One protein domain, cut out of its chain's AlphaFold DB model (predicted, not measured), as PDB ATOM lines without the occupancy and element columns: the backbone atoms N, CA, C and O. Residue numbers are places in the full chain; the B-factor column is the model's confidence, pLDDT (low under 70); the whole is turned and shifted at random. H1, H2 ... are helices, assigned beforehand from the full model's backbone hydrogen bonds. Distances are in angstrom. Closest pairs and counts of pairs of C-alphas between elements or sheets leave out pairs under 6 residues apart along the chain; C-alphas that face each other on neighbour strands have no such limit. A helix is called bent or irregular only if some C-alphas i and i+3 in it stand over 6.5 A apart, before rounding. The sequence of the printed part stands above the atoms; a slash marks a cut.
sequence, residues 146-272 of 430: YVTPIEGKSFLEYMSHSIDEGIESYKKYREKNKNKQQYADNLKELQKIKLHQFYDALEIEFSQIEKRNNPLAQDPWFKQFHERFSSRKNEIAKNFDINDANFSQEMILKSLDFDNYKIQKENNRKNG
ATOM      1  N   TYR A 146     -30.430   6.458 -49.996       63.34
ATOM      2  CA  TYR A 146     -29.761   7.512 -49.237       63.34
ATOM      3  C   TYR A 146     -28.239   7.466 -49.416       63.34
ATOM      4  O   TYR A 146     -27.624   6.398 -49.361       63.34
ATOM      5  N   VAL A 147     -27.637   8.643 -49.603       57.03
ATOM      6  CA  VAL A 147     -26.182   8.829 -49.767       57.03
ATOM      7  C   VAL A 147     -25.608   9.824 -48.744       57.03
ATOM      8  O   VAL A 147     -24.399  10.044 -48.705       57.03
ATOM      9  N   THR A 148     -26.462  10.438 -47.919       61.66
ATOM     10  CA  THR A 148     -26.109  11.521 -46.992       61.66
ATOM     11  C   THR A 148     -25.653  10.971 -45.623       61.66
ATOM     12  O   THR A 148     -26.215   9.985 -45.149       61.66
ATOM     13  N   PRO A 149     -24.648  11.571 -44.949       69.38
ATOM     14  CA  PRO A 149     -24.208  11.131 -43.618       69.38
ATOM     15  C   PRO A 149     -25.253  11.360 -42.509       69.38
ATOM     16  O   PRO A 149     -25.964  12.364 -42.510       69.38
ATOM     17  N   ILE A 150     -25.295  10.456 -41.523       76.00
ATOM     18  CA  ILE A 150     -26.263  10.435 -40.402       76.00
ATOM     19  C   ILE A 150     -25.917  11.418 -39.261       76.00
ATOM     20  O   ILE A 150     -26.753  11.711 -38.406       76.00
ATOM     21  N   GLU A 151     -24.694  11.950 -39.235       70.75
ATOM     22  CA  GLU A 151     -24.090  12.564 -38.044       70.75
ATOM     23  C   GLU A 151     -24.948  13.646 -37.358       70.75
ATOM     24  O   GLU A 151     -25.338  14.652 -37.953       70.75
ATOM     25  N   GLY A 152     -25.194  13.444 -36.057       66.25
ATOM     26  CA  GLY A 152     -25.788  14.434 -35.152       66.25
ATOM     27  C   GLY A 152     -27.312  14.582 -35.206       66.25
ATOM     28  O   GLY A 152     -27.843  15.403 -34.461       66.25
ATOM     29  N   LYS A 153     -28.021  13.808 -36.038       79.25
ATOM     30  CA  LYS A 153     -29.489  13.860 -36.163       79.25
ATOM     31  C   LYS A 153     -30.153  12.690 -35.436       79.25
ATOM     32  O   LYS A 153     -29.652  11.568 -35.473       79.25
ATOM     33  N   SER A 154     -31.308  12.925 -34.813       89.38
ATOM     34  CA  SER A 154     -32.187  11.821 -34.405       89.38
ATOM     35  C   SER A 154     -32.753  11.096 -35.631       89.38
ATOM     36  O   SER A 154     -32.806  11.656 -36.728       89.38
ATOM     37  N   PHE A 155     -33.220   9.860 -35.455       90.00
ATOM     38  CA  PHE A 155     -33.779   9.069 -36.559       90.00
ATOM     39  C   PHE A 155     -34.917   9.780 -37.298       90.00
ATOM     40  O   PHE A 155     -34.907   9.848 -38.526       90.00
ATOM     41  N   LEU A 156     -35.865  10.370 -36.565       90.56
ATOM     42  CA  LEU A 156     -36.974  11.110 -37.171       90.56
ATOM     43  C   LEU A 156     -36.491  12.344 -37.944       90.56
ATOM     44  O   LEU A 156     -36.978  12.598 -39.044       90.56
ATOM     45  N   GLU A 157     -35.525  13.092 -37.407       89.06
ATOM     46  CA  GLU A 157     -34.955  14.263 -38.087       89.06
ATOM     47  C   GLU A 157     -34.213  13.866 -39.362       89.06
ATOM     48  O   GLU A 157     -34.380  14.507 -40.400       89.06
ATOM     49  N   TYR A 158     -33.422  12.793 -39.306       90.00
ATOM     50  CA  TYR A 158     -32.706  12.278 -40.465       90.00
ATOM     51  C   TYR A 158     -33.670  11.792 -41.546       90.00
ATOM     52  O   TYR A 158     -33.561  12.214 -42.696       90.00
ATOM     53  N   MET A 159     -34.651  10.962 -41.189       88.56
ATOM     54  CA  MET A 159     -35.629  10.435 -42.140       88.56
ATOM     55  C   MET A 159     -36.480  11.550 -42.759       88.56
ATOM     56  O   MET A 159     -36.659  11.576 -43.974       88.56
ATOM     57  N   SER A 160     -36.953  12.508 -41.955       87.81
ATOM     58  CA  SER A 160     -37.735  13.655 -42.440       87.81
ATOM     59  C   SER A 160     -36.937  14.525 -43.413       87.81
ATOM     60  O   SER A 160     -37.428  14.855 -44.491       87.81
ATOM     61  N   HIS A 161     -35.678  14.827 -43.078       86.00
ATOM     62  CA  HIS A 161     -34.775  15.555 -43.966       86.00
ATOM     63  C   HIS A 161     -34.515  14.800 -45.270       86.00
ATOM     64  O   HIS A 161     -34.505  15.393 -46.345       86.00
ATOM     65  N   SER A 162     -34.346  13.485 -45.190       80.81
ATOM     66  CA  SER A 162     -34.031  12.683 -46.367       80.81
ATOM     67  C   SER A 162     -35.235  12.537 -47.312       80.81
ATOM     68  O   SER A 162     -35.064  12.518 -48.531       80.81
ATOM     69  N   ILE A 163     -36.465  12.527 -46.778       82.00
ATOM     70  CA  ILE A 163     -37.699  12.650 -47.575       82.00
ATOM     71  C   ILE A 163     -37.717  13.983 -48.341       82.00
ATOM     72  O   ILE A 163     -38.067  14.004 -49.524       82.00
ATOM     73  N   ASP A 164     -37.318  15.086 -47.695       80.62
ATOM     74  CA  ASP A 164     -37.239  16.397 -48.350       80.62
ATOM     75  C   ASP A 164     -36.220  16.385 -49.506       80.62
ATOM     76  O   ASP A 164     -36.545  16.810 -50.617       80.62
ATOM     77  N   GLU A 165     -35.019  15.836 -49.288       77.75
ATOM     78  CA  GLU A 165     -33.972  15.736 -50.321       77.75
ATOM     79  C   GLU A 165     -34.384  14.851 -51.513       77.75
ATOM     80  O   GLU A 165     -34.130  15.198 -52.677       77.75
ATOM     81  N   GLY A 166     -35.053  13.723 -51.248       72.12
ATOM     82  CA  GLY A 166     -35.551  12.818 -52.288       72.12
ATOM     83  C   GLY A 166     -36.582  13.490 -53.200       72.12
ATOM     84  O   GLY A 166     -36.508  13.382 -54.428       72.12
ATOM     85  N   ILE A 167     -37.498  14.268 -52.620       71.75
ATOM     86  CA  ILE A 167     -38.521  15.004 -53.372       71.75
ATOM     87  C   ILE A 167     -37.916  16.144 -54.195       71.75
ATOM     88  O   ILE A 167     -38.312  16.335 -55.347       71.75
ATOM     89  N   GLU A 168     -36.932  16.871 -53.669       72.19
ATOM     90  CA  GLU A 168     -36.238  17.910 -54.439       72.19
ATOM     91  C   GLU A 168     -35.478  17.327 -55.642       72.19
ATOM     92  O   GLU A 168     -35.457  17.927 -56.720       72.19
ATOM     93  N   SER A 169     -34.939  16.113 -55.518       64.81
ATOM     94  CA  SER A 169     -34.316  15.393 -56.637       64.81
ATOM     95  C   SER A 169     -35.338  14.999 -57.715       64.81
ATOM     96  O   SER A 169     -35.099  15.209 -58.908       64.81
ATOM     97  N   TYR A 170     -36.525  14.528 -57.315       63.66
ATOM     98  CA  TYR A 170     -37.639  14.274 -58.237       63.66
ATOM     99  C   TYR A 170     -38.123  15.557 -58.939       63.66
ATOM    100  O   TYR A 170     -38.350  15.566 -60.154       63.66
ATOM    101  N   LYS A 171     -38.234  16.671 -58.200       66.06
ATOM    102  CA  LYS A 171     -38.609  17.979 -58.759       66.06
ATOM    103  C   LYS A 171     -37.588  18.481 -59.778       66.06
ATOM    104  O   LYS A 171     -38.015  18.967 -60.825       66.06
ATOM    105  N   LYS A 172     -36.282  18.309 -59.525       64.00
ATOM    106  CA  LYS A 172     -35.195  18.636 -60.471       64.00
ATOM    107  C   LYS A 172     -35.346  17.899 -61.804       64.00
ATOM    108  O   LYS A 172     -35.311  18.507 -62.870       64.00
ATOM    109  N   TYR A 173     -35.644  16.600 -61.755       54.09
ATOM    110  CA  TYR A 173     -35.886  15.788 -62.956       54.09
ATOM    111  C   TYR A 173     -37.126  16.232 -63.765       54.09
ATOM    112  O   TYR A 173     -37.253  15.934 -64.956       54.09
ATOM    113  N   ARG A 174     -38.059  16.966 -63.143       57.28
ATOM    114  CA  ARG A 174     -39.326  17.420 -63.743       57.28
ATOM    115  C   ARG A 174     -39.507  18.947 -63.710       57.28
ATOM    116  O   ARG A 174     -40.637  19.420 -63.821       57.28
ATOM    117  N   GLU A 175     -38.413  19.715 -63.641       53.91
ATOM    118  CA  GLU A 175     -38.373  21.178 -63.409       53.91
ATOM    119  C   GLU A 175     -39.325  22.020 -64.264       53.91
ATOM    120  O   GLU A 175     -39.804  23.067 -63.831       53.91
ATOM    121  N   LYS A 176     -39.634  21.565 -65.480       51.28
ATOM    122  CA  LYS A 176     -40.491  22.295 -66.422       51.28
ATOM    123  C   LYS A 176     -41.990  22.191 -66.115       51.28
ATOM    124  O   LYS A 176     -42.776  22.818 -66.815       51.28
ATOM    125  N   ASN A 177     -42.406  21.413 -65.112       52.44
ATOM    126  CA  ASN A 177     -43.817  21.170 -64.812       52.44
ATOM    127  C   ASN A 177     -44.157  21.518 -63.349       52.44
ATOM    128  O   ASN A 177     -44.018  20.691 -62.449       52.44
ATOM    129  N   LYS A 178     -44.651  22.745 -63.127       55.50
ATOM    130  CA  LYS A 178     -45.034  23.267 -61.798       55.50
ATOM    131  C   LYS A 178     -46.107  22.428 -61.090       55.50
ATOM    132  O   LYS A 178     -46.079  22.314 -59.870       55.50
ATOM    133  N   ASN A 179     -47.007  21.786 -61.833       49.50
ATOM    134  CA  ASN A 179     -48.054  20.942 -61.246       49.50
ATOM    135  C   ASN A 179     -47.472  19.619 -60.723       49.50
ATOM    136  O   ASN A 179     -47.831  19.170 -59.636       49.50
ATOM    137  N   LYS A 180     -46.493  19.039 -61.434       55.31
ATOM    138  CA  LYS A 180     -45.728  17.875 -60.946       55.31
ATOM    139  C   LYS A 180     -44.901  18.209 -59.694       55.31
ATOM    140  O   LYS A 180     -44.669  17.317 -58.883       55.31
ATOM    141  N   GLN A 181     -44.506  19.471 -59.504       61.81
ATOM    142  CA  GLN A 181     -43.842  19.930 -58.276       61.81
ATOM    143  C   GLN A 181     -44.810  19.999 -57.088       61.81
ATOM    144  O   GLN A 181     -44.483  19.470 -56.030       61.81
ATOM    145  N   GLN A 182     -46.011  20.565 -57.272       63.72
ATOM    146  CA  GLN A 182     -47.038  20.608 -56.220       63.72
ATOM    147  C   GLN A 182     -47.498  19.203 -55.804       63.72
ATOM    148  O   GLN A 182     -47.688  18.929 -54.622       63.72
ATOM    149  N   TYR A 183     -47.622  18.288 -56.768       61.12
ATOM    150  CA  TYR A 183     -47.886  16.882 -56.484       61.12
ATOM    151  C   TYR A 183     -46.773  16.241 -55.627       61.12
ATOM    152  O   TYR A 183     -47.051  15.576 -54.628       61.12
ATOM    153  N   ALA A 184     -45.505  16.485 -55.977       67.94
ATOM    154  CA  ALA A 184     -44.366  15.974 -55.220       67.94
ATOM    155  C   ALA A 184     -44.342  16.503 -53.772       67.94
ATOM    156  O   ALA A 184     -44.011  15.757 -52.853       67.94
ATOM    157  N   ASP A 185     -44.758  17.755 -53.552       70.62
ATOM    158  CA  ASP A 185     -44.917  18.314 -52.207       70.62
ATOM    159  C   ASP A 185     -45.992  17.596 -51.380       70.62
ATOM    160  O   ASP A 185     -45.763  17.322 -50.207       70.62
ATOM    161  N   ASN A 186     -47.122  17.206 -51.970       69.12
ATOM    162  CA  ASN A 186     -48.139  16.435 -51.244       69.12
ATOM    163  C   ASN A 186     -47.628  15.041 -50.849       69.12
ATOM    164  O   ASN A 186     -47.862  14.578 -49.731       69.12
ATOM    165  N   LEU A 187     -46.897  14.372 -51.745       72.44
ATOM    166  CA  LEU A 187     -46.321  13.061 -51.453       72.44
ATOM    167  C   LEU A 187     -45.251  13.129 -50.352       72.44
ATOM    168  O   LEU A 187     -45.120  12.200 -49.555       72.44
ATOM    169  N   LYS A 188     -44.496  14.229 -50.292       79.19
ATOM    170  CA  LYS A 188     -43.548  14.529 -49.210       79.19
ATOM    171  C   LYS A 188     -44.242  14.519 -47.846       79.19
ATOM    172  O   LYS A 188     -43.796  13.830 -46.932       79.19
ATOM    173  N   GLU A 189     -45.365  15.228 -47.733       81.00
ATOM    174  CA  GLU A 189     -46.133  15.300 -46.487       81.00
ATOM    175  C   GLU A 189     -46.727  13.937 -46.106       81.00
ATOM    176  O   GLU A 189     -46.644  13.529 -44.948       81.00
ATOM    177  N   LEU A 190     -47.246  13.175 -47.076       79.88
ATOM    178  CA  LEU A 190     -47.758  11.821 -46.827       79.88
ATOM    179  C   LEU A 190     -46.673  10.865 -46.310       79.88
ATOM    180  O   LEU A 190     -46.932  10.095 -45.385       79.88
ATOM    181  N   GLN A 191     -45.455  10.936 -46.857       84.38
ATOM    182  CA  GLN A 191     -44.316  10.156 -46.362       84.38
ATOM    183  C   GLN A 191     -43.969  10.512 -44.915       84.38
ATOM    184  O   GLN A 191     -43.755   9.611 -44.107       84.38
ATOM    185  N   LYS A 192     -43.971  11.802 -44.559       85.75
ATOM    186  CA  LYS A 192     -43.709  12.245 -43.180       85.75
ATOM    187  C   LYS A 192     -44.803  11.795 -42.216       85.75
ATOM    188  O   LYS A 192     -44.494  11.270 -41.150       85.75
ATOM    189  N   ILE A 193     -46.075  11.923 -42.597       85.62
ATOM    190  CA  ILE A 193     -47.200  11.413 -41.797       85.62
ATOM    191  C   ILE A 193     -47.036   9.908 -41.558       85.62
ATOM    192  O   ILE A 193     -47.173   9.444 -40.427       85.62
ATOM    193  N   LYS A 194     -46.706   9.147 -42.606       88.06
ATOM    194  CA  LYS A 194     -46.530   7.697 -42.510       88.06
ATOM    195  C   LYS A 194     -45.326   7.308 -41.644       88.06
ATOM    196  O   LYS A 194     -45.452   6.406 -40.820       88.06
ATOM    197  N   LEU A 195     -44.203   8.021 -41.773       91.00
ATOM    198  CA  LEU A 195     -43.026   7.876 -40.908       91.00
ATOM    199  C   LEU A 195     -43.405   8.016 -39.429       91.00
ATOM    200  O   LEU A 195     -43.055   7.153 -38.627       91.00
ATOM    201  N   HIS A 196     -44.145   9.071 -39.081       91.25
ATOM    202  CA  HIS A 196     -44.602   9.294 -37.710       91.25
ATOM    203  C   HIS A 196     -45.546   8.187 -37.235       91.25
ATOM    204  O   HIS A 196     -45.325   7.618 -36.171       91.25
ATOM    205  N   GLN A 197     -46.532   7.799 -38.052       91.38
ATOM    206  CA  GLN A 197     -47.439   6.691 -37.724       91.38
ATOM    207  C   GLN A 197     -46.688   5.395 -37.397       91.38
ATOM    208  O   GLN A 197     -47.039   4.707 -36.441       91.38
ATOM    209  N   PHE A 198     -45.662   5.066 -38.182       93.12
ATOM    210  CA  PHE A 198     -44.859   3.862 -37.986       93.12
ATOM    211  C   PHE A 198     -44.002   3.957 -36.722       93.12
ATOM    212  O   PHE A 198     -44.006   3.037 -35.905       93.12
ATOM    213  N   TYR A 199     -43.289   5.070 -36.550       91.62
ATOM    214  CA  TYR A 199     -42.361   5.264 -35.439       91.62
ATOM    215  C   TYR A 199     -43.068   5.377 -34.081       91.62
ATOM    216  O   TYR A 199     -42.637   4.759 -33.105       91.62
ATOM    217  N   ASP A 200     -44.174   6.117 -34.011       89.62
ATOM    218  CA  ASP A 200     -44.940   6.295 -32.773       89.62
ATOM    219  C   ASP A 200     -45.587   4.973 -32.332       89.62
ATOM    220  O   ASP A 200     -45.645   4.659 -31.142       89.62
ATOM    221  N   ALA A 201     -45.989   4.132 -33.290       89.69
ATOM    222  CA  ALA A 201     -46.566   2.820 -33.018       89.69
ATOM    223  C   ALA A 201     -45.553   1.776 -32.502       89.69
ATOM    224  O   ALA A 201     -45.973   0.713 -32.045       89.69
ATOM    225  N   LEU A 202     -44.244   2.072 -32.496       90.56
ATOM    226  CA  LEU A 202     -43.235   1.202 -31.876       90.56
ATOM    227  C   LEU A 202     -43.375   1.108 -30.345       90.56
ATOM    228  O   LEU A 202     -42.794   0.210 -29.749       90.56
ATOM    229  N   GLU A 203     -44.127   2.006 -29.693       82.94
ATOM    230  CA  GLU A 203     -44.396   1.932 -28.237       82.94
ATOM    231  C   GLU A 203     -45.422   0.872 -27.855       82.94
ATOM    232  O   GLU A 203     -45.586   0.551 -26.679       82.94
ATOM    233  N   ILE A 204     -46.159   0.372 -28.841       85.75
ATOM    234  CA  ILE A 204     -47.302  -0.496 -28.625       85.75
ATOM    235  C   ILE A 204     -46.928  -1.884 -29.128       85.75
ATOM    236  O   ILE A 204     -46.520  -2.051 -30.274       85.75
ATOM    237  N   GLU A 205     -47.108  -2.895 -28.282       84.75
ATOM    238  CA  GLU A 205     -46.990  -4.300 -28.679       84.75
ATOM    239  C   GLU A 205     -47.892  -4.600 -29.884       84.75
ATOM    240  O   GLU A 205     -49.078  -4.256 -29.868       84.75
ATOM    241  N   PHE A 206     -47.377  -5.289 -30.911       85.50
ATOM    242  CA  PHE A 206     -48.127  -5.520 -32.156       85.50
ATOM    243  C   PHE A 206     -49.478  -6.206 -31.898       85.50
ATOM    244  O   PHE A 206     -50.508  -5.794 -32.430       85.50
ATOM    245  N   SER A 207     -49.505  -7.166 -30.968       84.44
ATOM    246  CA  SER A 207     -50.731  -7.861 -30.548       84.44
ATOM    247  C   SER A 207     -51.815  -6.925 -29.989       84.44
ATOM    248  O   SER A 207     -53.006  -7.229 -30.062       84.44
ATOM    249  N   GLN A 208     -51.439  -5.772 -29.425       85.12
ATOM    250  CA  GLN A 208     -52.384  -4.752 -28.967       85.12
ATOM    251  C   GLN A 208     -52.900  -3.892 -30.126       85.12
ATOM    252  O   GLN A 208     -54.049  -3.453 -30.087       85.12
ATOM    253  N   ILE A 209     -52.080  -3.671 -31.157       84.81
ATOM    254  CA  ILE A 209     -52.475  -2.979 -32.391       84.81
ATOM    255  C   ILE A 209     -53.498  -3.835 -33.158       84.81
ATOM    256  O   ILE A 209     -54.547  -3.321 -33.552       84.81
ATOM    257  N   GLU A 210     -53.254  -5.147 -33.274       84.50
ATOM    258  CA  GLU A 210     -54.174  -6.116 -33.894       84.50
ATOM    259  C   GLU A 210     -55.536  -6.149 -33.193       84.50
ATOM    260  O   GLU A 210     -56.576  -5.997 -33.834       84.50
ATOM    261  N   LYS A 211     -55.549  -6.260 -31.857       84.75
ATOM    262  CA  LYS A 211     -56.786  -6.323 -31.055       84.75
ATOM    263  C   LYS A 211     -57.678  -5.087 -31.188       84.75
ATOM    264  O   LYS A 211     -58.870  -5.169 -30.906       84.75
ATOM    265  N   ARG A 212     -57.118  -3.939 -31.580       81.62
ATOM    266  CA  ARG A 212     -57.857  -2.677 -31.749       81.62
ATOM    267  C   ARG A 212     -58.484  -2.520 -33.136       81.62
ATOM    268  O   ARG A 212     -59.053  -1.465 -33.394       81.62
ATOM    269  N   ASN A 213     -58.368  -3.513 -34.027       74.75
ATOM    270  CA  ASN A 213     -58.718  -3.375 -35.448       74.75
ATOM    271  C   ASN A 213     -58.078  -2.122 -36.077       74.75
ATOM    272  O   ASN A 213     -58.684  -1.440 -36.904       74.75
ATOM    273  N   ASN A 214     -56.855  -1.782 -35.654       81.81
ATOM    274  CA  ASN A 214     -56.157  -0.621 -36.186       81.81
ATOM    275  C   ASN A 214     -55.781  -0.893 -37.658       81.81
ATOM    276  O   ASN A 214     -55.197  -1.945 -37.931       81.81
ATOM    277  N   PRO A 215     -56.054   0.030 -38.602       81.19
ATOM    278  CA  PRO A 215     -55.664  -0.126 -40.005       81.19
ATOM    279  C   PRO A 215     -54.181  -0.456 -40.225       81.19
ATOM    280  O   PRO A 215     -53.864  -1.151 -41.186       81.19
ATOM    281  N   LEU A 216     -53.288  -0.019 -39.327       83.88
ATOM    282  CA  LEU A 216     -51.860  -0.353 -39.365       83.88
ATOM    283  C   LEU A 216     -51.602  -1.858 -39.219       83.88
ATOM    284  O   LEU A 216     -50.718  -2.381 -39.881       83.88
ATOM    285  N   ALA A 217     -52.393  -2.588 -38.426       85.25
ATOM    286  CA  ALA A 217     -52.227  -4.039 -38.277       85.25
ATOM    287  C   ALA A 217     -52.507  -4.815 -39.576       85.25
ATOM    288  O   ALA A 217     -52.059  -5.947 -39.726       85.25
ATOM    289  N   GLN A 218     -53.247  -4.211 -40.511       84.19
ATOM    290  CA  GLN A 218     -53.542  -4.789 -41.825       84.19
ATOM    291  C   GLN A 218     -52.492  -4.418 -42.881       84.19
ATOM    292  O   GLN A 218     -52.606  -4.833 -44.033       84.19
ATOM    293  N   ASP A 219     -51.497  -3.606 -42.519       87.06
ATOM    294  CA  ASP A 219     -50.419  -3.192 -43.406       87.06
ATOM    295  C   ASP A 219     -49.209  -4.139 -43.250       87.06
ATOM    296  O   ASP A 219     -48.554  -4.150 -42.199       87.06
ATOM    297  N   PRO A 220     -48.881  -4.948 -44.277       86.69
ATOM    298  CA  PRO A 220     -47.783  -5.911 -44.198       86.69
ATOM    299  C   PRO A 220     -46.404  -5.245 -44.091       86.69
ATOM    300  O   PRO A 220     -45.466  -5.860 -43.579       86.69
ATOM    301  N   TRP A 221     -46.266  -4.000 -44.549       90.12
ATOM    302  CA  TRP A 221     -45.019  -3.239 -44.480       90.12
ATOM    303  C   TRP A 221     -44.846  -2.598 -43.108       90.12
ATOM    304  O   TRP A 221     -43.739  -2.578 -42.573       90.12
ATOM    305  N   PHE A 222     -45.950  -2.173 -42.483       93.25
ATOM    306  CA  PHE A 222     -45.930  -1.798 -41.070       93.25
ATOM    307  C   PHE A 222     -45.520  -2.975 -40.185       93.25
ATOM    308  O   PHE A 222     -44.682  -2.806 -39.303       93.25
ATOM    309  N   LYS A 223     -46.067  -4.171 -40.432       90.38
ATOM    310  CA  LYS A 223     -45.703  -5.371 -39.670       90.38
ATOM    311  C   LYS A 223     -44.195  -5.645 -39.728       90.38
ATOM    312  O   LYS A 223     -43.574  -5.787 -38.681       90.38
ATOM    313  N   GLN A 224     -43.598  -5.621 -40.921       92.25
ATOM    314  CA  GLN A 224     -42.147  -5.784 -41.093       92.25
ATOM    315  C   GLN A 224     -41.343  -4.673 -40.403       92.25
ATOM    316  O   GLN A 224     -40.313  -4.938 -39.782       92.25
ATOM    317  N   PHE A 225     -41.815  -3.426 -40.485       94.12
ATOM    318  CA  PHE A 225     -41.195  -2.302 -39.788       94.12
ATOM    319  C   PHE A 225     -41.203  -2.494 -38.266       94.12
ATOM    320  O   PHE A 225     -40.180  -2.322 -37.602       94.12
ATOM    321  N   HIS A 226     -42.351  -2.887 -37.713       94.50
ATOM    322  CA  HIS A 226     -42.543  -3.102 -36.282       94.50
ATOM    323  C   HIS A 226     -41.716  -4.286 -35.768       94.50
ATOM    324  O   HIS A 226     -41.020  -4.150 -34.763       94.50
ATOM    325  N   GLU A 227     -41.697  -5.405 -36.495       92.06
ATOM    326  CA  GLU A 227     -40.874  -6.579 -36.174       92.06
ATOM    327  C   GLU A 227     -39.378  -6.238 -36.099       92.06
ATOM    328  O   GLU A 227     -38.678  -6.729 -35.212       92.06
ATOM    329  N   ARG A 228     -38.884  -5.358 -36.980       92.88
ATOM    330  CA  ARG A 228     -37.470  -4.959 -36.992       92.88
ATOM    331  C   ARG A 228     -37.091  -4.021 -35.843       92.88
ATOM    332  O   ARG A 228     -35.970  -4.110 -35.341       92.88
ATOM    333  N   PHE A 229     -37.973  -3.094 -35.461       94.19
ATOM    334  CA  PHE A 229     -37.594  -1.966 -34.597       94.19
ATOM    335  C   PHE A 229     -38.228  -1.950 -33.205       94.19
ATOM    336  O   PHE A 229     -37.713  -1.250 -32.335       94.19
ATOM    337  N   SER A 230     -39.288  -2.718 -32.952       89.25
ATOM    338  CA  SER A 230     -40.003  -2.716 -31.663       89.25
ATOM    339  C   SER A 230     -39.094  -3.024 -30.469       89.25
ATOM    340  O   SER A 230     -39.111  -2.299 -29.475       89.25
ATOM    341  N   SER A 231     -38.218  -4.024 -30.590       87.00
ATOM    342  CA  SER A 231     -37.278  -4.416 -29.529       87.00
ATOM    343  C   SER A 231     -36.129  -3.425 -29.307       87.00
ATOM    344  O   SER A 231     -35.479  -3.470 -28.261       87.00
ATOM    345  N   ARG A 232     -35.883  -2.513 -30.258       88.88
ATOM    346  CA  ARG A 232     -34.774  -1.547 -30.223       88.88
ATOM    347  C   ARG A 232     -35.216  -0.096 -30.429       88.88
ATOM    348  O   ARG A 232     -34.409   0.728 -30.848       88.88
ATOM    349  N   LYS A 233     -36.463   0.264 -30.086       83.31
ATOM    350  CA  LYS A 233     -37.006   1.628 -30.274       83.31
ATOM    351  C   LYS A 233     -36.078   2.726 -29.724       83.31
ATOM    352  O   LYS A 233     -35.756   3.695 -30.409       83.31
ATOM    353  N   ASN A 234     -35.655   2.586 -28.468       84.31
ATOM    354  CA  ASN A 234     -34.807   3.587 -27.809       84.31
ATOM    355  C   ASN A 234     -33.419   3.689 -28.453       84.31
ATOM    356  O   ASN A 234     -32.799   4.749 -28.415       84.31
ATOM    357  N   GLU A 235     -32.943   2.589 -29.037       86.00
ATOM    358  CA  GLU A 235     -31.680   2.537 -29.757       86.00
ATOM    359  C   GLU A 235     -31.814   3.244 -31.103       86.00
ATOM    360  O   GLU A 235     -31.067   4.188 -31.344       86.00
ATOM    361  N   ILE A 236     -32.811   2.893 -31.925       88.56
ATOM    362  CA  ILE A 236     -32.989   3.511 -33.248       88.56
ATOM    363  C   ILE A 236     -33.182   5.024 -33.157       88.56
ATOM    364  O   ILE A 236     -32.726   5.735 -34.040       88.56
ATOM    365  N   ALA A 237     -33.744   5.550 -32.063       86.38
ATOM    366  CA  ALA A 237     -33.892   6.991 -31.856       86.38
ATOM    367  C   ALA A 237     -32.577   7.789 -32.013       86.38
ATOM    368  O   ALA A 237     -32.618   8.949 -32.434       86.38
ATOM    369  N   LYS A 238     -31.428   7.189 -31.658       85.25
ATOM    370  CA  LYS A 238     -30.108   7.855 -31.624       85.25
ATOM    371  C   LYS A 238     -28.977   7.075 -32.306       85.25
ATOM    372  O   LYS A 238     -27.994   7.686 -32.705       85.25
ATOM    373  N   ASN A 239     -29.117   5.760 -32.436       86.00
ATOM    374  CA  ASN A 239     -28.109   4.819 -32.918       86.00
ATOM    375  C   ASN A 239     -28.707   3.979 -34.058       86.00
ATOM    376  O   ASN A 239     -29.091   2.824 -33.869       86.00
ATOM    377  N   PHE A 240     -28.806   4.579 -35.238       90.56
ATOM    378  CA  PHE A 240     -29.277   3.932 -36.461       90.56
ATOM    379  C   PHE A 240     -28.232   4.077 -37.564       90.56
ATOM    380  O   PHE A 240     -27.408   4.993 -37.531       90.56
ATOM    381  N   ASP A 241     -28.258   3.165 -38.529       88.44
ATOM    382  CA  ASP A 241     -27.364   3.192 -39.681       88.44
ATOM    383  C   ASP A 241     -28.123   3.470 -40.990       88.44
ATOM    384  O   ASP A 241     -29.345   3.653 -41.034       88.44
ATOM    385  N   ILE A 242     -27.373   3.507 -42.090       85.75
ATOM    386  CA  ILE A 242     -27.937   3.748 -43.418       85.75
ATOM    387  C   ILE A 242     -28.870   2.613 -43.866       85.75
ATOM    388  O   ILE A 242     -29.786   2.844 -44.655       85.75
ATOM    389  N   ASN A 243     -28.674   1.390 -43.364       87.56
ATOM    390  CA  ASN A 243     -29.519   0.247 -43.696       87.56
ATOM    391  C   ASN A 243     -30.878   0.360 -43.008       87.56
ATOM    392  O   ASN A 243     -31.897   0.082 -43.635       87.56
ATOM    393  N   ASP A 244     -30.902   0.791 -41.748       90.00
ATOM    394  CA  ASP A 244     -32.122   1.066 -40.994       90.00
ATOM    395  C   ASP A 244     -32.922   2.200 -41.646       90.00
ATOM    396  O   ASP A 244     -34.141   2.082 -41.810       90.00
ATOM    397  N   ALA A 245     -32.240   3.255 -42.100       88.44
ATOM    398  CA  ALA A 245     -32.859   4.343 -42.850       88.44
ATOM    399  C   ALA A 245     -33.438   3.877 -44.198       88.44
ATOM    400  O   ALA A 245     -34.621   4.102 -44.462       88.44
ATOM    401  N   ASN A 246     -32.646   3.189 -45.030       85.62
ATOM    402  CA  ASN A 246     -33.099   2.671 -46.330       85.62
ATOM    403  C   ASN A 246     -34.286   1.710 -46.167       85.62
ATOM    404  O   ASN A 246     -35.283   1.835 -46.873       85.62
ATOM    405  N   PHE A 247     -34.216   0.796 -45.196       89.06
ATOM    406  CA  PHE A 247     -35.312  -0.123 -44.896       89.06
ATOM    407  C   PHE A 247     -36.581   0.633 -44.486       89.06
ATOM    408  O   PHE A 247     -37.673   0.334 -44.960       89.06
ATOM    409  N   SER A 248     -36.447   1.651 -43.637       90.31
ATOM    410  CA  SER A 248     -37.574   2.460 -43.177       90.31
ATOM    411  C   SER A 248     -38.232   3.225 -44.320       90.31
ATOM    412  O   SER A 248     -39.456   3.223 -44.437       90.31
ATOM    413  N   GLN A 249     -37.430   3.830 -45.195       85.50
ATOM    414  CA  GLN A 249     -37.917   4.510 -46.392       85.50
ATOM    415  C   GLN A 249     -38.675   3.545 -47.305       85.50
ATOM    416  O   GLN A 249     -39.774   3.861 -47.757       85.50
ATOM    417  N   GLU A 250     -38.116   2.357 -47.537       85.38
ATOM    418  CA  GLU A 250     -38.739   1.323 -48.354       85.38
ATOM    419  C   GLU A 250     -40.098   0.900 -47.781       85.38
ATOM    420  O   GLU A 250     -41.086   0.868 -48.514       85.38
ATOM    421  N   MET A 251     -40.181   0.642 -46.472       89.69
ATOM    422  CA  MET A 251     -41.438   0.264 -45.815       89.69
ATOM    423  C   MET A 251     -42.484   1.384 -45.876       89.69
ATOM    424  O   MET A 251     -43.652   1.111 -46.151       89.69
ATOM    425  N   ILE A 252     -42.082   2.643 -45.674       88.25
ATOM    426  CA  ILE A 252     -42.974   3.810 -45.767       88.25
ATOM    427  C   ILE A 252     -43.540   3.953 -47.182       88.25
ATOM    428  O   ILE A 252     -44.748   4.111 -47.359       88.25
ATOM    429  N   LEU A 253     -42.678   3.882 -48.195       81.12
ATOM    430  CA  LEU A 253     -43.079   4.019 -49.593       81.12
ATOM    431  C   LEU A 253     -43.981   2.854 -50.025       81.12
ATOM    432  O   LEU A 253     -45.037   3.090 -50.610       81.12
ATOM    433  N   LYS A 254     -43.639   1.613 -49.660       81.56
ATOM    434  CA  LYS A 254     -44.479   0.437 -49.930       81.56
ATOM    435  C   LYS A 254     -45.826   0.483 -49.198       81.56
ATOM    436  O   LYS A 254     -46.838   0.071 -49.761       81.56
ATOM    437  N   SER A 255     -45.870   1.027 -47.981       85.12
ATOM    438  CA  SER A 255     -47.117   1.266 -47.238       85.12
ATOM    439  C   SER A 255     -48.027   2.276 -47.939       85.12
ATOM    440  O   SER A 255     -49.220   2.023 -48.109       85.12
ATOM    441  N   LEU A 256     -47.475   3.400 -48.407       80.44
ATOM    442  CA  LEU A 256     -48.240   4.389 -49.172       80.44
ATOM    443  C   LEU A 256     -48.769   3.811 -50.492       80.44
ATOM    444  O   LEU A 256     -49.912   4.073 -50.865       80.44
ATOM    445  N   ASP A 257     -47.972   2.991 -51.174       75.38
ATOM    446  CA  ASP A 257     -48.419   2.299 -52.383       75.38
ATOM    447  C   ASP A 257     -49.550   1.301 -52.094       75.38
ATOM    448  O   ASP A 257     -50.547   1.232 -52.816       75.38
ATOM    449  N   PHE A 258     -49.446   0.579 -50.978       77.62
ATOM    450  CA  PHE A 258     -50.491  -0.325 -50.512       77.62
ATOM    451  C   PHE A 258     -51.794   0.412 -50.158       77.62
ATOM    452  O   PHE A 258     -52.887  -0.088 -50.439       77.62
ATOM    453  N   ASP A 259     -51.712   1.612 -49.577       78.00
ATOM    454  CA  ASP A 259     -52.878   2.468 -49.336       78.00
ATOM    455  C   ASP A 259     -53.556   2.885 -50.648       78.00
ATOM    456  O   ASP A 259     -54.772   2.718 -50.787       78.00
ATOM    457  N   ASN A 260     -52.775   3.334 -51.635       74.44
ATOM    458  CA  ASN A 260     -53.272   3.668 -52.972       74.44
ATOM    459  C   ASN A 260     -53.961   2.472 -53.635       74.44
ATOM    460  O   ASN A 260     -55.063   2.603 -54.174       74.44
ATOM    461  N   TYR A 261     -53.369   1.285 -53.526       75.50
ATOM    462  CA  TYR A 261     -53.979   0.062 -54.025       75.50
ATOM    463  C   TYR A 261     -55.315  -0.259 -53.347       75.50
ATOM    464  O   TYR A 261     -56.292  -0.554 -54.032       75.50
ATOM    465  N   LYS A 262     -55.402  -0.217 -52.012       77.19
ATOM    466  CA  LYS A 262     -56.666  -0.513 -51.309       77.19
ATOM    467  C   LYS A 262     -57.788   0.405 -51.788       77.19
ATOM    468  O   LYS A 262     -58.909  -0.054 -52.009       77.19
ATOM    469  N   ILE A 263     -57.465   1.679 -51.997       76.00
ATOM    470  CA  ILE A 263     -58.384   2.663 -52.560       76.00
ATOM    471  C   ILE A 263     -58.801   2.268 -53.984       76.00
ATOM    472  O   ILE A 263     -59.993   2.242 -54.292       76.00
ATOM    473  N   GLN A 264     -57.841   1.913 -54.838       74.06
ATOM    474  CA  GLN A 264     -58.082   1.454 -56.207       74.06
ATOM    475  C   GLN A 264     -58.996   0.232 -56.253       74.06
ATOM    476  O   GLN A 264     -59.956   0.193 -57.018       74.06
ATOM    477  N   LYS A 265     -58.703  -0.765 -55.416       76.56
ATOM    478  CA  LYS A 265     -59.458  -2.009 -55.303       76.56
ATOM    479  C   LYS A 265     -60.896  -1.719 -54.916       76.56
ATOM    480  O   LYS A 265     -61.808  -2.267 -55.524       76.56
ATOM    481  N   GLU A 266     -61.103  -0.844 -53.937       78.81
ATOM    482  CA  GLU A 266     -62.438  -0.448 -53.505       78.81
ATOM    483  C   GLU A 266     -63.186   0.342 -54.588       78.81
ATOM    484  O   GLU A 266     -64.381   0.124 -54.783       78.81
ATOM    485  N   ASN A 267     -62.495   1.216 -55.325       76.38
ATOM    486  CA  ASN A 267     -63.086   1.956 -56.438       76.38
ATOM    487  C   ASN A 267     -63.514   1.023 -57.577       76.38
ATOM    488  O   ASN A 267     -64.677   1.022 -57.971       76.38
ATOM    489  N   ASN A 268     -62.604   0.157 -58.032       75.69
ATOM    490  CA  ASN A 268     -62.886  -0.888 -59.015       75.69
ATOM    491  C   ASN A 268     -64.083  -1.730 -58.563       75.69
ATOM    492  O   ASN A 268     -65.029  -1.927 -59.328       75.69
ATOM    493  N   ARG A 269     -64.084  -2.148 -57.286       79.25
ATOM    494  CA  ARG A 269     -65.154  -2.954 -56.702       79.25
ATOM    495  C   ARG A 269     -66.507  -2.261 -56.817       79.25
ATOM    496  O   ARG A 269     -67.439  -2.873 -57.324       79.25
ATOM    497  N   LYS A 270     -66.604  -0.991 -56.407       79.62
ATOM    498  CA  LYS A 270     -67.817  -0.161 -56.559       79.62
ATOM    499  C   LYS A 270     -68.249  -0.006 -58.019       79.62
ATOM    500  O   LYS A 270     -69.442   0.085 -58.292       79.62
ATOM    501  N   ASN A 271     -67.286  -0.031 -58.931       76.19
ATOM    502  CA  ASN A 271     -67.472   0.115 -60.372       76.19
ATOM    503  C   ASN A 271     -67.666  -1.219 -61.113       76.19
ATOM    504  O   ASN A 271     -67.678  -1.251 -62.341       76.19
ATOM    505  N   GLY A 272     -67.877  -2.309 -60.376       78.38
ATOM    506  CA  GLY A 272     -68.306  -3.608 -60.890       78.38
ATOM    507  C   GLY A 272     -67.245  -4.474 -61.549       78.38
ATOM    508  O   GLY A 272     -67.554  -5.528 -62.111       78.38
TER     509      GLY A 272
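AT A GLANCE: This is residues 146 to 272 of the 430 residues of the protein "Peptidase_C58 domain-containing protein" of Providencia sp. wls1938 (UniProt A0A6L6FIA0). One long helix, H6, crosses the long helical hairpin of H1 and H2; the kinked H5 folds back along its first half and packs on the end of H2, with the short H3 and H4 to one side. The last part of H6, residues 260 to 270, and the hairpin's tip, residues 173 to 179, stick out. The printed part has 127 residues with six named helices, H1 to H6 in order, and no named strand: all helix. It is flat, 49 by 45 by 17 A, and only just compact, close to loose, with a radius of gyration of the C-alphas of 16.2 A.

IN THESE COORDINATES: H6, residues 242 to 270, is 42.2 A long and ends at C-alpha 270 (-67.817, -0.161, -56.559). H1, residues 155 to 173, begins at C-alpha 155 (-33.779, 9.069, -36.559) and is 27.3 A long; H2, residues 178 to 203, is 39.8 A. H5, residues 220 to 236, 20.7 A, is irregular: C-alphas 231 and 234 are 8.6 A apart, with a kink of 65 degrees near residue 230. H3 is residues 206 to 211, 8.8 A, and H4 residues 215 to 218, 5.4 A.

HOW THE PARTS SIT: H6 touches H2 with residues 252 to 256 alone, only just about perpendicular at 71 degrees; the closest C-alphas, of Lys 194 and Ile 252, are 6.2 A apart. H6 only just touches H1, with 3 pairs of C-alphas within 8 A, closest Met 159 and Ala 245 at 6.7 A. H5 and H6 form a hairpin, a shallow tilt of 30 degrees, closest C-alphas Trp 221 and Met 251 at 5.2 A. H1 and H2 form another, at 18 degrees, closest C-alphas Lys 171 and Gln 181 at 5.6 A. H2 touches H5 with residues 198 to 203 alone, closest C-alphas Leu 202 and Ser 230 at 5.1 A. H3 touches H4, closest C-alphas Glu 210 and Ala 217 at 5.2 A; H4 and H5 touch only at the corner, and only just, with 3 pairs of C-alphas within 8 A. Every O i to N i+4 pair is within hydrogen-bond range in H1, H3 and H6, with 20 of 22 in H2 and 9 of 13 in H5; H4 is too short for such a pair.

THE WHOLE: The C-alphas farthest apart, of Gly 152 and Gly 272, are 52.9 A apart. The printed part has no cut, and the five links between helices are tight. The mean pLDDT of the printed part is 80.1; residues 146 to 149, 152, 169 to 184 and 186 are under 70.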